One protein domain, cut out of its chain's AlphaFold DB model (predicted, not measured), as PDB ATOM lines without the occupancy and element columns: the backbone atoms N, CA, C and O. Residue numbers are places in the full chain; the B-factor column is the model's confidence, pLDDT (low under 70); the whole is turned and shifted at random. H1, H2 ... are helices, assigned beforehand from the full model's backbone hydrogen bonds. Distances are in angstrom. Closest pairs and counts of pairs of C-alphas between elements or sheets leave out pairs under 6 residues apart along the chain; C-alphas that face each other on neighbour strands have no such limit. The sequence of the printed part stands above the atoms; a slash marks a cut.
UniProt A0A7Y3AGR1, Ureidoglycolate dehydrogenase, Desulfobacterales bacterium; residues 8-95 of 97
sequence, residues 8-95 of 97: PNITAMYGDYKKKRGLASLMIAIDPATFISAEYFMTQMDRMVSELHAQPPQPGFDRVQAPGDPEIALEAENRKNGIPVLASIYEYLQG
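What this domain is: This is residues 8 to 95 of the 97 residues of the protein "Ureidoglycolate dehydrogenase" of Desulfobacterales bacterium (UniProt A0A7Y3AGR1). This is a loose, open frame of three sides round an empty middle: the long stretch of residues 8 to 37 makes one long side, H2 and then H3 make the side opposite that stretch, and H1 stands at one end between the two. No helix packs on another. The printed part has 88 residues with three named helices, H1, H2 and H3 in that order, and no named strand; its class is all helix, though these hold 36 residues, under half. It is extended, with a radius of gyration of the C-alphas of 21.0 A and spans of 50 by 36 by 29 A.

Where its parts are: Find C-alpha 38 at (-36.080, 16.817, -21.788); from there H1, residues 38 to 53, runs 22.9 A. H2, residues 69 to 81, runs 18.2 A. H3, residues 87 to 93, ends at C-alpha 93 (-37.959, -26.245, -29.778).

How they stand to each other: H1 is apart from H2 and from H3, and H2 is apart from H3. In H1, H2 and H3 every O i to N i+4 pair is within hydrogen-bond range.

The domain as a whole: The C-alphas farthest apart, of Ile 36 and Gly 95, are 53.4 A apart. The link from H1 to H2 is long; that from H2 to H3 is tight. The printed part has no cut, and no printed residue is under 70 in pLDDT.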
ATOM      1  N   PRO A   8     -25.569  -6.265 -53.656       89.00
ATOM      2  CA  PRO A   8     -25.592  -7.675 -54.059       89.00
ATOM      3  C   PRO A   8     -24.515  -8.532 -53.376       89.00
ATOM      4  O   PRO A   8     -24.542  -9.754 -53.484       89.00
ATOM      5  N   ASN A   9     -23.565  -7.912 -52.669       88.75
ATOM      6  CA  ASN A   9     -22.492  -8.626 -51.978       88.75
ATOM      7  C   ASN A   9     -22.914  -9.166 -50.608       88.75
ATOM      8  O   ASN A   9     -22.149  -9.910 -49.994       88.75
ATOM      9  N   ILE A  10     -24.098  -8.788 -50.115       89.69
ATOM     10  CA  ILE A  10     -24.646  -9.316 -48.867       89.69
ATOM     11  C   ILE A  10     -25.009 -10.779 -49.094       89.69
ATOM     12  O   ILE A  10     -25.798 -11.118 -49.975       89.69
ATOM     13  N   THR A  11     -24.439 -11.661 -48.278       90.44
ATOM     14  CA  THR A  11     -24.717 -13.095 -48.393       90.44
ATOM     15  C   THR A  11     -26.197 -13.363 -48.096       90.44
ATOM     16  O   THR A  11     -26.751 -12.819 -47.135       90.44
ATOM     17  N   ALA A  12     -26.842 -14.192 -48.923       89.69
ATOM     18  CA  ALA A  12     -28.244 -14.567 -48.762       89.69
ATOM     19  C   ALA A  12     -28.490 -15.317 -47.440       89.69
ATOM     20  O   ALA A  12     -27.580 -15.911 -46.868       89.69
ATOM     21  N   MET A  13     -29.728 -15.274 -46.939       90.69
ATOM     22  CA  MET A  13     -30.093 -15.967 -45.696       90.69
ATOM     23  C   MET A  13     -30.086 -17.492 -45.842       90.69
ATOM     24  O   MET A  13     -29.704 -18.185 -44.904       90.69
ATOM     25  N   TYR A  14     -30.486 -17.988 -47.011       90.94
ATOM     26  CA  TYR A  14     -30.585 -19.411 -47.317       90.94
ATOM     27  C   TYR A  14     -29.625 -19.775 -48.452       90.94
ATOM     28  O   TYR A  14     -29.358 -18.954 -49.332       90.94
ATOM     29  N   GLY A  15     -29.115 -21.007 -48.430       88.38
ATOM     30  CA  GLY A  15     -28.143 -21.515 -49.397       88.38
ATOM     31  C   GLY A  15     -26.861 -21.947 -48.699       88.38
ATOM     32  O   GLY A  15     -26.816 -23.012 -48.088       88.38
ATOM     33  N   ASP A  16     -25.818 -21.123 -48.774       89.69
ATOM     34  CA  ASP A  16     -24.531 -21.443 -48.157       89.69
ATOM     35  C   ASP A  16     -24.505 -21.098 -46.661       89.69
ATOM     36  O   ASP A  16     -24.079 -20.017 -46.247       89.69
ATOM     37  N   TYR A  17     -24.922 -22.058 -45.836       89.88
ATOM     38  CA  TYR A  17     -24.897 -21.940 -44.375       89.88
ATOM     39  C   TYR A  17     -23.486 -21.914 -43.769       89.88
ATOM     40  O   TYR A  17     -23.345 -21.649 -42.574       89.88
ATOM     41  N   LYS A  18     -22.426 -22.169 -44.551       91.12
ATOM     42  CA  LYS A  18     -21.036 -22.061 -44.075       91.12
ATOM     43  C   LYS A  18     -20.496 -20.635 -44.194       91.12
ATOM     44  O   LYS A  18     -19.475 -20.315 -43.582       91.12
ATOM     45  N   LYS A  19     -21.168 -19.763 -44.951       90.50
ATOM     46  CA  LYS A  19     -20.733 -18.386 -45.189       90.50
ATOM     47  C   LYS A  19     -21.353 -17.418 -44.180       90.50
ATOM     48  O   LYS A  19     -22.565 -17.364 -43.987       90.50
ATOM     49  N   LYS A  20     -20.513 -16.592 -43.548       89.12
ATOM     50  CA  LYS A  20     -20.983 -15.522 -42.651       89.12
ATOM     51  C   LYS A  20     -21.747 -14.456 -43.443       89.12
ATOM     52  O   LYS A  20     -21.308 -14.042 -44.513       89.12
ATOM     53  N   ARG A  21     -22.855 -13.965 -42.874       88.38
ATOM     54  CA  ARG A  21     -23.787 -13.036 -43.542       88.38
ATOM     55  C   ARG A  21     -23.199 -11.661 -43.885       88.38
ATOM     56  O   ARG A  21     -23.697 -11.022 -44.802       88.38
ATOM     57  N   GLY A  22     -22.179 -11.209 -43.150       88.06
ATOM     58  CA  GLY A  22     -21.503  -9.931 -43.415       88.06
ATOM     59  C   GLY A  22     -22.379  -8.685 -43.223       88.06
ATOM     60  O   GLY A  22     -22.063  -7.641 -43.793       88.06
ATOM     61  N   LEU A  23     -23.475  -8.798 -42.459       91.62
ATOM     62  CA  LEU A  23     -24.385  -7.691 -42.163       91.62
ATOM     63  C   LEU A  23     -23.717  -6.659 -41.256       91.62
ATOM     64  O   LEU A  23     -22.902  -7.005 -40.400       91.62
ATOM     65  N   ALA A  24     -24.130  -5.406 -41.406       92.00
ATOM     66  CA  ALA A  24     -23.839  -4.353 -40.450       92.00
ATOM     67  C   ALA A  24     -25.093  -3.555 -40.135       92.00
ATOM     68  O   ALA A  24     -25.942  -3.341 -41.001       92.00
ATOM     69  N   SER A  25     -25.146  -3.083 -38.896       93.06
ATOM     70  CA  SER A  25     -26.188  -2.201 -38.390       93.06
ATOM     71  C   SER A  25     -25.566  -0.865 -38.012       93.06
ATOM     72  O   SER A  25     -24.461  -0.823 -37.472       93.06
ATOM     73  N   LEU A  26     -26.280   0.221 -38.299       95.12
ATOM     74  CA  LEU A  26     -25.966   1.555 -37.803       95.12
ATOM     75  C   LEU A  26     -26.922   1.873 -36.656       95.12
ATOM     76  O   LEU A  26     -28.133   1.780 -36.838       95.12
ATOM     77  N   MET A  27     -26.387   2.284 -35.511       96.31
ATOM     78  CA  MET A  27     -27.177   2.827 -34.410       96.31
ATOM     79  C   MET A  27     -26.823   4.301 -34.225       96.31
ATOM     80  O   MET A  27     -25.644   4.651 -34.182       96.31
ATOM     81  N   ILE A  28     -27.841   5.152 -34.118       97.00
ATOM     82  CA  ILE A  28     -27.699   6.581 -33.825       97.00
ATOM     83  C   ILE A  28     -28.548   6.866 -32.589       97.00
ATOM     84  O   ILE A  28     -29.742   6.576 -32.584       97.00
ATOM     85  N   ALA A  29     -27.926   7.432 -31.560       96.81
ATOM     86  CA  ALA A  29     -28.605   7.941 -30.377       96.81
ATOM     87  C   ALA A  29     -28.412   9.458 -30.333       96.81
ATOM     88  O   ALA A  29     -27.288   9.943 -30.470       96.81
ATOM     89  N   ILE A  30     -29.511  10.193 -30.180       96.19
ATOM     90  CA  ILE A  30     -29.511  11.652 -30.069       96.19
ATOM     91  C   ILE A  30     -30.118  11.994 -28.716       96.19
ATOM     92  O   ILE A  30     -31.229  11.561 -28.418       96.19
ATOM     93  N   ASP A  31     -29.388  12.766 -27.915       96.25
ATOM     94  CA  ASP A  31     -29.902  13.297 -26.660       96.25
ATOM     95  C   ASP A  31     -30.721  14.575 -26.929       96.25
ATOM     96  O   ASP A  31     -30.131  15.602 -27.300       96.25
ATOM     97  N   PRO A  32     -32.058  14.560 -26.747       95.56
ATOM     98  CA  PRO A  32     -32.886  15.741 -26.969       95.56
ATOM     99  C   PRO A  32     -32.532  16.892 -26.019       95.56
ATOM    100  O   PRO A  32     -32.710  18.051 -26.404       95.56
ATOM    101  N   ALA A  33     -31.963  16.601 -24.838       96.56
ATOM    102  CA  ALA A  33     -31.546  17.604 -23.855       96.56
ATOM    103  C   ALA A  33     -30.453  18.550 -24.385       96.56
ATOM    104  O   ALA A  33     -30.258  19.640 -23.853       96.56
ATOM    105  N   THR A  34     -29.772  18.156 -25.468       97.12
ATOM    106  CA  THR A  34     -28.785  18.993 -26.166       97.12
ATOM    107  C   THR A  34     -29.432  20.186 -26.880       97.12
ATOM    108  O   THR A  34     -28.765  21.193 -27.115       97.12
ATOM    109  N   PHE A  35     -30.718  20.097 -27.236       96.19
ATOM    110  CA  PHE A  35     -31.411  21.111 -28.043       96.19
ATOM    111  C   PHE A  35     -32.522  21.834 -27.279       96.19
ATOM    112  O   PHE A  35     -32.713  23.035 -27.456       96.19
ATOM    113  N   ILE A  36     -33.270  21.107 -26.451       96.31
ATOM    114  CA  ILE A  36     -34.425  21.594 -25.683       96.31
ATOM    115  C   ILE A  36     -34.476  20.862 -24.342       96.31
ATOM    116  O   ILE A  36     -33.812  19.847 -24.178       96.31
ATOM    117  N   SER A  37     -35.263  21.326 -23.366       96.56
ATOM    118  CA  SER A  37     -35.388  20.567 -22.115       96.56
ATOM    119  C   SER A  37     -36.032  19.199 -22.367       96.56
ATOM    120  O   SER A  37     -36.961  19.070 -23.169       96.56
ATOM    121  N   ALA A  38     -35.550  18.173 -21.660       95.12
ATOM    122  CA  ALA A  38     -36.080  16.817 -21.788       95.12
ATOM    123  C   ALA A  38     -37.580  16.760 -21.450       95.12
ATOM    124  O   ALA A  38     -38.350  16.123 -22.158       95.12
ATOM    125  N   GLU A  39     -38.009  17.490 -20.418       96.75
ATOM    126  CA  GLU A  39     -39.419  17.599 -20.029       96.75
ATOM    127  C   GLU A  39     -40.285  18.201 -21.145       96.75
ATOM    128  O   GLU A  39     -41.357  17.676 -21.454       96.75
ATOM    129  N   TYR A  40     -39.803  19.264 -21.797       97.38
ATOM    130  CA  TYR A  40     -40.522  19.868 -22.913       97.38
ATOM    131  C   TYR A  40     -40.605  18.905 -24.099       97.38
ATOM    132  O   TYR A  40     -41.683  18.746 -24.665       97.38
ATOM    133  N   PHE A  41     -39.510  18.215 -24.438       97.62
ATOM    134  CA  PHE A  41     -39.511  17.194 -25.489       97.62
ATOM    135  C   PHE A  41     -40.547  16.097 -25.217       97.62
ATOM    136  O   PHE A  41     -41.376  15.826 -26.082       97.62
ATOM    137  N   MET A  42     -40.553  15.522 -24.009       96.62
ATOM    138  CA  MET A  42     -41.523  14.491 -23.620       96.62
ATOM    139  C   MET A  42     -42.963  15.010 -23.719       96.62
ATOM    140  O   MET A  42     -43.801  14.372 -24.347       96.62
ATOM    141  N   THR A  43     -43.221  16.222 -23.218       97.94
ATOM    142  CA  THR A  43     -44.544  16.862 -23.311       97.94
ATOM    143  C   THR A  43     -44.996  17.040 -24.765       97.94
ATOM    144  O   THR A  43     -46.163  16.821 -25.088       97.94
ATOM    145  N   GLN A  44     -44.091  17.438 -25.668       97.62
ATOM    146  CA  GLN A  44     -44.423  17.569 -27.090       97.62
ATOM    147  C   GLN A  44     -44.684  16.208 -27.745       97.62
ATOM    148  O   GLN A  44     -45.588  16.106 -28.573       97.62
ATOM    149  N   MET A  45     -43.941  15.167 -27.367       96.75
ATOM    150  CA  MET A  45     -44.156  13.807 -27.868       96.75
ATOM    151  C   MET A  45     -45.520  13.251 -27.445       96.75
ATOM    152  O   MET A  45     -46.257  12.753 -28.295       96.75
ATOM    153  N   ASP A  46     -45.898  13.409 -26.174       97.12
ATOM    154  CA  ASP A  46     -47.210  12.986 -25.664       97.12
ATOM    155  C   ASP A  46     -48.350  13.720 -26.377       97.12
ATOM    156  O   ASP A  46     -49.360  13.125 -26.770       97.12
ATOM    157  N   ARG A  47     -48.166  15.026 -26.603       98.00
ATOM    158  CA  ARG A  47     -49.114  15.839 -27.362       98.00
ATOM    159  C   ARG A  47     -49.239  15.356 -28.805       98.00
ATOM    160  O   ARG A  47     -50.360  15.209 -29.281       98.00
ATOM    161  N   MET A  48     -48.127  15.079 -29.482       97.69
ATOM    162  CA  MET A  48     -48.127  14.578 -30.858       97.69
ATOM    163  C   MET A  48     -48.894  13.256 -30.972       97.69
ATOM    164  O   MET A  48     -49.736  13.110 -31.856       97.69
ATOM    165  N   VAL A  49     -48.641  12.305 -30.067       97.38
ATOM    166  CA  VAL A  49     -49.361  11.021 -30.031       97.38
ATOM    167  C   VAL A  49     -50.859  11.247 -29.810       97.38
ATOM    168  O   VAL A  49     -51.680  10.704 -30.548       97.38
ATOM    169  N   SER A  50     -51.218  12.120 -28.869       97.50
ATOM    170  CA  SER A  50     -52.618  12.456 -28.585       97.50
ATOM    171  C   SER A  50     -53.324  13.100 -29.785       97.50
ATOM    172  O   SER A  50     -54.468  12.766 -30.092       97.50
ATOM    173  N   GLU A  51     -52.652  14.012 -30.492       97.75
ATOM    174  CA  GLU A  51     -53.186  14.675 -31.689       97.75
ATOM    175  C   GLU A  51     -53.384  13.697 -32.856       97.75
ATOM    176  O   GLU A  51     -54.360  13.838 -33.598       97.75
ATOM    177  N   LEU A  52     -52.507  12.691 -32.998       96.88
ATOM    178  CA  LEU A  52     -52.670  11.599 -33.963       96.88
ATOM    179  C   LEU A  52     -53.906  10.758 -33.642       96.88
ATOM    180  O   LEU A  52     -54.728  10.530 -34.527       96.88
ATOM    181  N   HIS A  53     -54.076  10.339 -32.387       96.62
ATOM    182  CA  HIS A  53     -55.243   9.557 -31.956       96.62
ATOM    183  C   HIS A  53     -56.565  10.312 -32.114       96.62
ATOM    184  O   HIS A  53     -57.605   9.689 -32.313       96.62
ATOM    185  N   ALA A  54     -56.531  11.644 -32.040       97.19
ATOM    186  CA  ALA A  54     -57.703  12.495 -32.218       97.19
ATOM    187  C   ALA A  54     -58.118  12.683 -33.691       97.19
ATOM    188  O   ALA A  54     -59.193  13.231 -33.950       97.19
ATOM    189  N   GLN A  55     -57.294  12.265 -34.661       97.50
ATOM    190  CA  GLN A  55     -57.647  12.391 -36.073       97.50
ATOM    191  C   GLN A  55     -58.803  11.450 -36.448       97.50
ATOM    192  O   GLN A  55     -58.844  10.302 -35.995       97.50
ATOM    193  N   PRO A  56     -59.729  11.892 -37.318       96.50
ATOM    194  CA  PRO A  56     -60.794  11.026 -37.801       96.50
ATOM    195  C   PRO A  56     -60.202   9.873 -38.630       96.50
ATOM    196  O   PRO A  56     -59.399  10.123 -39.538       96.50
ATOM    197  N   PRO A  57     -60.590   8.612 -38.363       96.56
ATOM    198  CA  PRO A  57     -60.125   7.491 -39.163       96.56
ATOM    199  C   PRO A  57     -60.735   7.526 -40.570       96.56
ATOM    200  O   PRO A  57     -61.828   8.051 -40.795       96.56
ATOM    201  N   GLN A  58     -60.025   6.938 -41.533       94.75
ATOM    202  CA  GLN A  58     -60.566   6.697 -42.873       94.75
ATOM    203  C   GLN A  58     -61.636   5.589 -42.840       94.75
ATOM    204  O   GLN A  58     -61.587   4.723 -41.962       94.75
ATOM    205  N   PRO A  59     -62.579   5.555 -43.803       95.56
ATOM    206  CA  PRO A  59     -63.549   4.470 -43.905       95.56
ATOM    207  C   PRO A  59     -62.875   3.092 -43.918       95.56
ATOM    208  O   PRO A  59     -61.931   2.864 -44.673       95.56
ATOM    209  N   GLY A  60     -63.375   2.173 -43.089       95.69
ATOM    210  CA  GLY A  60     -62.801   0.833 -42.923       95.69
ATOM    211  C   GLY A  60     -61.733   0.716 -41.830       95.69
ATOM    212  O   GLY A  60     -61.213  -0.378 -41.633       95.69
ATOM    213  N   PHE A  61     -61.431   1.800 -41.107       95.25
ATOM    214  CA  PHE A  61     -60.540   1.796 -39.946       95.25
ATOM    215  C   PHE A  61     -61.259   2.316 -38.697       95.25
ATOM    216  O   PHE A  61     -62.032   3.269 -38.772       95.25
ATOM    217  N   ASP A  62     -60.962   1.719 -37.540       94.25
ATOM    218  CA  ASP A  62     -61.621   2.072 -36.274       94.25
ATOM    219  C   ASP A  62     -61.002   3.304 -35.594       94.25
ATOM    220  O   ASP A  62     -61.688   4.046 -34.893       94.25
ATOM    221  N   ARG A  63     -59.691   3.517 -35.767       95.00
ATOM    222  CA  ARG A  63     -58.934   4.623 -35.154       95.00
ATOM    223  C   ARG A  63     -57.622   4.882 -35.882       95.00
ATOM    224  O   ARG A  63     -57.057   3.975 -36.490       95.00
ATOM    225  N   VAL A  64     -57.116   6.105 -35.760       96.69
ATOM    226  CA  VAL A  64     -55.740   6.442 -36.137       96.69
ATOM    227  C   VAL A  64     -54.810   6.019 -35.000       96.69
ATOM    228  O   VAL A  64     -55.094   6.287 -33.835       96.69
ATOM    229  N   GLN A  65     -53.724   5.327 -35.335       96.19
ATOM    230  CA  GLN A  65     -52.728   4.838 -34.380       96.19
ATOM    231  C   GLN A  65     -51.391   5.548 -34.599       96.19
ATOM    232  O   GLN A  65     -51.027   5.870 -35.733       96.19
ATOM    233  N   ALA A  66     -50.654   5.765 -33.517       96.62
ATOM    234  CA  ALA A  66     -49.265   6.186 -33.555       96.62
ATOM    235  C   ALA A  66     -48.345   4.969 -33.789       96.62
ATOM    236  O   ALA A  66     -48.694   3.837 -33.428       96.62
ATOM    237  N   PRO A  67     -47.153   5.168 -34.379       96.06
ATOM    238  CA  PRO A  67     -46.154   4.109 -34.476       96.06
ATOM    239  C   PRO A  67     -45.833   3.517 -33.096       96.06
ATOM    240  O   PRO A  67     -45.478   4.255 -32.180       96.06
ATOM    241  N   GLY A  68     -45.936   2.193 -32.960       95.88
ATOM    242  CA  GLY A  68     -45.700   1.471 -31.707       95.88
ATOM    243  C   GLY A  68     -46.965   1.085 -30.935       95.88
ATOM    244  O   GLY A  68     -46.908   0.156 -30.133       95.88
ATOM    245  N   ASP A  69     -48.114   1.724 -31.181       96.62
ATOM    246  CA  ASP A  69     -49.376   1.376 -30.509       96.62
ATOM    247  C   ASP A  69     -49.768  -0.108 -30.632       96.62
ATOM    248  O   ASP A  69     -50.109  -0.711 -29.606       96.62
ATOM    249  N   PRO A  70     -49.774  -0.731 -31.835       96.12
ATOM    250  CA  PRO A  70     -50.174  -2.128 -31.946       96.12
ATOM    251  C   PRO A  70     -49.175  -3.060 -31.254       96.12
ATOM    252  O   PRO A  70     -49.595  -4.031 -30.623       96.12
ATOM    253  N   GLU A  71     -47.875  -2.759 -31.300       97.50
ATOM    254  CA  GLU A  71     -46.847  -3.538 -30.610       97.50
ATOM    255  C   GLU A  71     -46.961  -3.426 -29.085       97.50
ATOM    256  O   GLU A  71     -46.839  -4.440 -28.402       97.50
ATOM    257  N   ILE A  72     -47.241  -2.235 -28.545       97.12
ATOM    258  CA  ILE A  72     -47.467  -2.017 -27.106       97.12
ATOM    259  C   ILE A  72     -48.711  -2.781 -26.641       97.12
ATOM    260  O   ILE A  72     -48.681  -3.443 -25.604       97.12
ATOM    261  N   ALA A  73     -49.800  -2.733 -27.412       96.94
ATOM    262  CA  ALA A  73     -51.020  -3.470 -27.091       96.94
ATOM    263  C   ALA A  73     -50.784  -4.990 -27.094       96.94
ATOM    264  O   ALA A  73     -51.183  -5.679 -26.153       96.94
ATOM    265  N   LEU A  74     -50.089  -5.499 -28.117       97.50
ATOM    266  CA  LEU A  74     -49.720  -6.911 -28.223       97.50
ATOM    267  C   LEU A  74     -48.783  -7.341 -27.086       97.50
ATOM    268  O   LEU A  74     -48.921  -8.435 -26.544       97.50
ATOM    269  N   GLU A  75     -47.826  -6.498 -26.706       98.12
ATOM    270  CA  GLU A  75     -46.905  -6.763 -25.601       98.12
ATOM    271  C   GLU A  75     -47.640  -6.841 -24.257       98.12
ATOM    272  O   GLU A  75     -47.438  -7.804 -23.509       98.12
ATOM    273  N   ALA A  76     -48.563  -5.914 -23.993       98.06
ATOM    274  CA  ALA A  76     -49.410  -5.933 -22.803       98.06
ATOM    275  C   ALA A  76     -50.306  -7.184 -22.748       98.06
ATOM    276  O   ALA A  76     -50.447  -7.803 -21.688       98.06
ATOM    277  N   GLU A  77     -50.877  -7.593 -23.883       98.19
ATOM    278  CA  GLU A  77     -51.649  -8.832 -23.985       98.19
ATOM    279  C   GLU A  77     -50.775 -10.062 -23.712       98.19
ATOM    280  O   GLU A  77     -51.119 -10.887 -22.863       98.19
ATOM    281  N   ASN A  78     -49.609 -10.151 -24.351       98.06
ATOM    282  CA  ASN A  78     -48.673 -11.262 -24.185       98.06
ATOM    283  C   ASN A  78     -48.133 -11.366 -22.753       98.06
ATOM    284  O   ASN A  78     -47.904 -12.469 -22.260       98.06
ATOM    285  N   ARG A  79     -47.954 -10.242 -22.048       98.06
ATOM    286  CA  ARG A  79     -47.582 -10.244 -20.622       98.06
ATOM    287  C   ARG A  79     -48.650 -10.884 -19.743       98.06
ATOM    288  O   ARG A  79     -48.308 -11.510 -18.744       98.06
ATOM    289  N   LYS A  80     -49.925 -10.720 -20.098       98.38
ATOM    290  CA  LYS A  80     -51.060 -11.268 -19.346       98.38
ATOM    291  C   LYS A  80     -51.370 -12.715 -19.731       98.38
ATOM    292  O   LYS A  80     -51.639 -13.531 -18.856       98.38
ATOM    293  N   ASN A  81     -51.354 -13.014 -21.027       98.00
ATOM    294  CA  ASN A  81     -51.890 -14.252 -21.594       98.00
ATOM    295  C   ASN A  81     -50.799 -15.234 -22.064       98.00
ATOM    296  O   ASN A  81     -51.113 -16.373 -22.404       98.00
ATOM    297  N   GLY A  82     -49.529 -14.822 -22.054       97.12
ATOM    298  CA  GLY A  82     -48.413 -15.567 -22.635       97.12
ATOM    299  C   GLY A  82     -48.192 -15.238 -24.116       97.12
ATOM    300  O   GLY A  82     -49.069 -14.706 -24.786       97.12
ATOM    301  N   ILE A  83     -46.995 -15.549 -24.630       97.06
ATOM    302  CA  ILE A  83     -46.634 -15.302 -26.033       97.06
ATOM    303  C   ILE A  83     -47.203 -16.432 -26.906       97.06
ATOM    304  O   ILE A  83     -46.854 -17.595 -26.674       97.06
ATOM    305  N   PRO A  84     -48.021 -16.133 -27.929       95.69
ATOM    306  CA  PRO A  84     -48.506 -17.146 -28.852       95.69
ATOM    307  C   PRO A  84     -47.355 -17.658 -29.726       95.69
ATOM    308  O   PRO A  84     -46.646 -16.890 -30.376       95.69
ATOM    309  N   VAL A  85     -47.183 -18.978 -29.765       95.69
ATOM    310  CA  VAL A  85     -46.193 -19.661 -30.606       95.69
ATOM    311  C   VAL A  85     -46.907 -20.751 -31.394       95.69
ATOM    312  O   VAL A  85     -47.744 -21.471 -30.850       95.69
ATOM    313  N   LEU A  86     -46.590 -20.884 -32.684       96.81
ATOM    314  CA  LEU A  86     -47.142 -21.956 -33.513       96.81
ATOM    315  C   LEU A  86     -46.723 -23.328 -32.968       96.81
ATOM    316  O   LEU A  86     -45.563 -23.519 -32.601       96.81
ATOM    317  N   ALA A  87     -47.647 -24.293 -32.981       95.81
ATOM    318  CA  ALA A  87     -47.402 -25.643 -32.466       95.81
ATOM    319  C   ALA A  87     -46.156 -26.294 -33.090       95.81
ATOM    320  O   ALA A  87     -45.328 -26.837 -32.367       95.81
ATOM    321  N   SER A  88     -45.958 -26.135 -34.402       96.38
ATOM    322  CA  SER A  88     -44.785 -26.658 -35.114       96.38
ATOM    323  C   SER A  88     -43.457 -26.087 -34.605       96.38
ATOM    324  O   SER A  88     -42.473 -26.812 -34.482       96.38
ATOM    325  N   ILE A  89     -43.420 -24.795 -34.269       96.75
ATOM    326  CA  ILE A  89     -42.234 -24.147 -33.700       96.75
ATOM    327  C   ILE A  89     -42.009 -24.629 -32.267       96.75
ATOM    328  O   ILE A  89     -40.878 -24.920 -31.887       96.75
ATOM    329  N   TYR A  90     -43.077 -24.749 -31.478       96.06
ATOM    330  CA  TYR A  90     -42.987 -25.264 -30.115       96.06
ATOM    331  C   TYR A  90     -42.457 -26.704 -30.081       96.06
ATOM    332  O   TYR A  90     -41.556 -27.010 -29.305       96.06
ATOM    333  N   GLU A  91     -42.959 -27.580 -30.952       96.94
ATOM    334  CA  GLU A  91     -42.504 -28.969 -31.075       96.94
ATOM    335  C   GLU A  91     -41.038 -29.068 -31.506       96.94
ATOM    336  O   GLU A  91     -40.282 -29.823 -30.890       96.94
ATOM    337  N   TYR A  92     -40.618 -28.259 -32.486       96.50
ATOM    338  CA  TYR A  92     -39.215 -28.148 -32.894       96.50
ATOM    339  C   TYR A  92     -38.312 -27.721 -31.725       96.50
ATOM    340  O   TYR A  92     -37.290 -28.349 -31.460       96.50
ATOM    341  N   LEU A  93     -38.714 -26.703 -30.954       95.31
ATOM    342  CA  LEU A  93     -37.959 -26.245 -29.778       95.31
ATOM    343  C   LEU A  93     -37.913 -27.286 -28.647       95.31
ATOM    344  O   LEU A  93     -36.989 -27.271 -27.838       95.31
ATOM    345  N   GLN A  94     -38.892 -28.192 -28.586       95.38
ATOM    346  CA  GLN A  94     -38.927 -29.323 -27.654       95.38
ATOM    347  C   GLN A  94     -38.143 -30.550 -28.158       95.38
ATOM    348  O   GLN A  94     -38.116 -31.568 -27.466       95.38
ATOM    349  N   GLY A  95     -37.533 -30.491 -29.348       92.38
ATOM    350  CA  GLY A  95     -36.807 -31.611 -29.957       92.38
ATOM    351  C   GLY A  95     -37.708 -32.771 -30.388       92.38
ATOM    352  O   GLY A  95     -37.248 -33.907 -30.482       92.38
TER     353      GLY A  95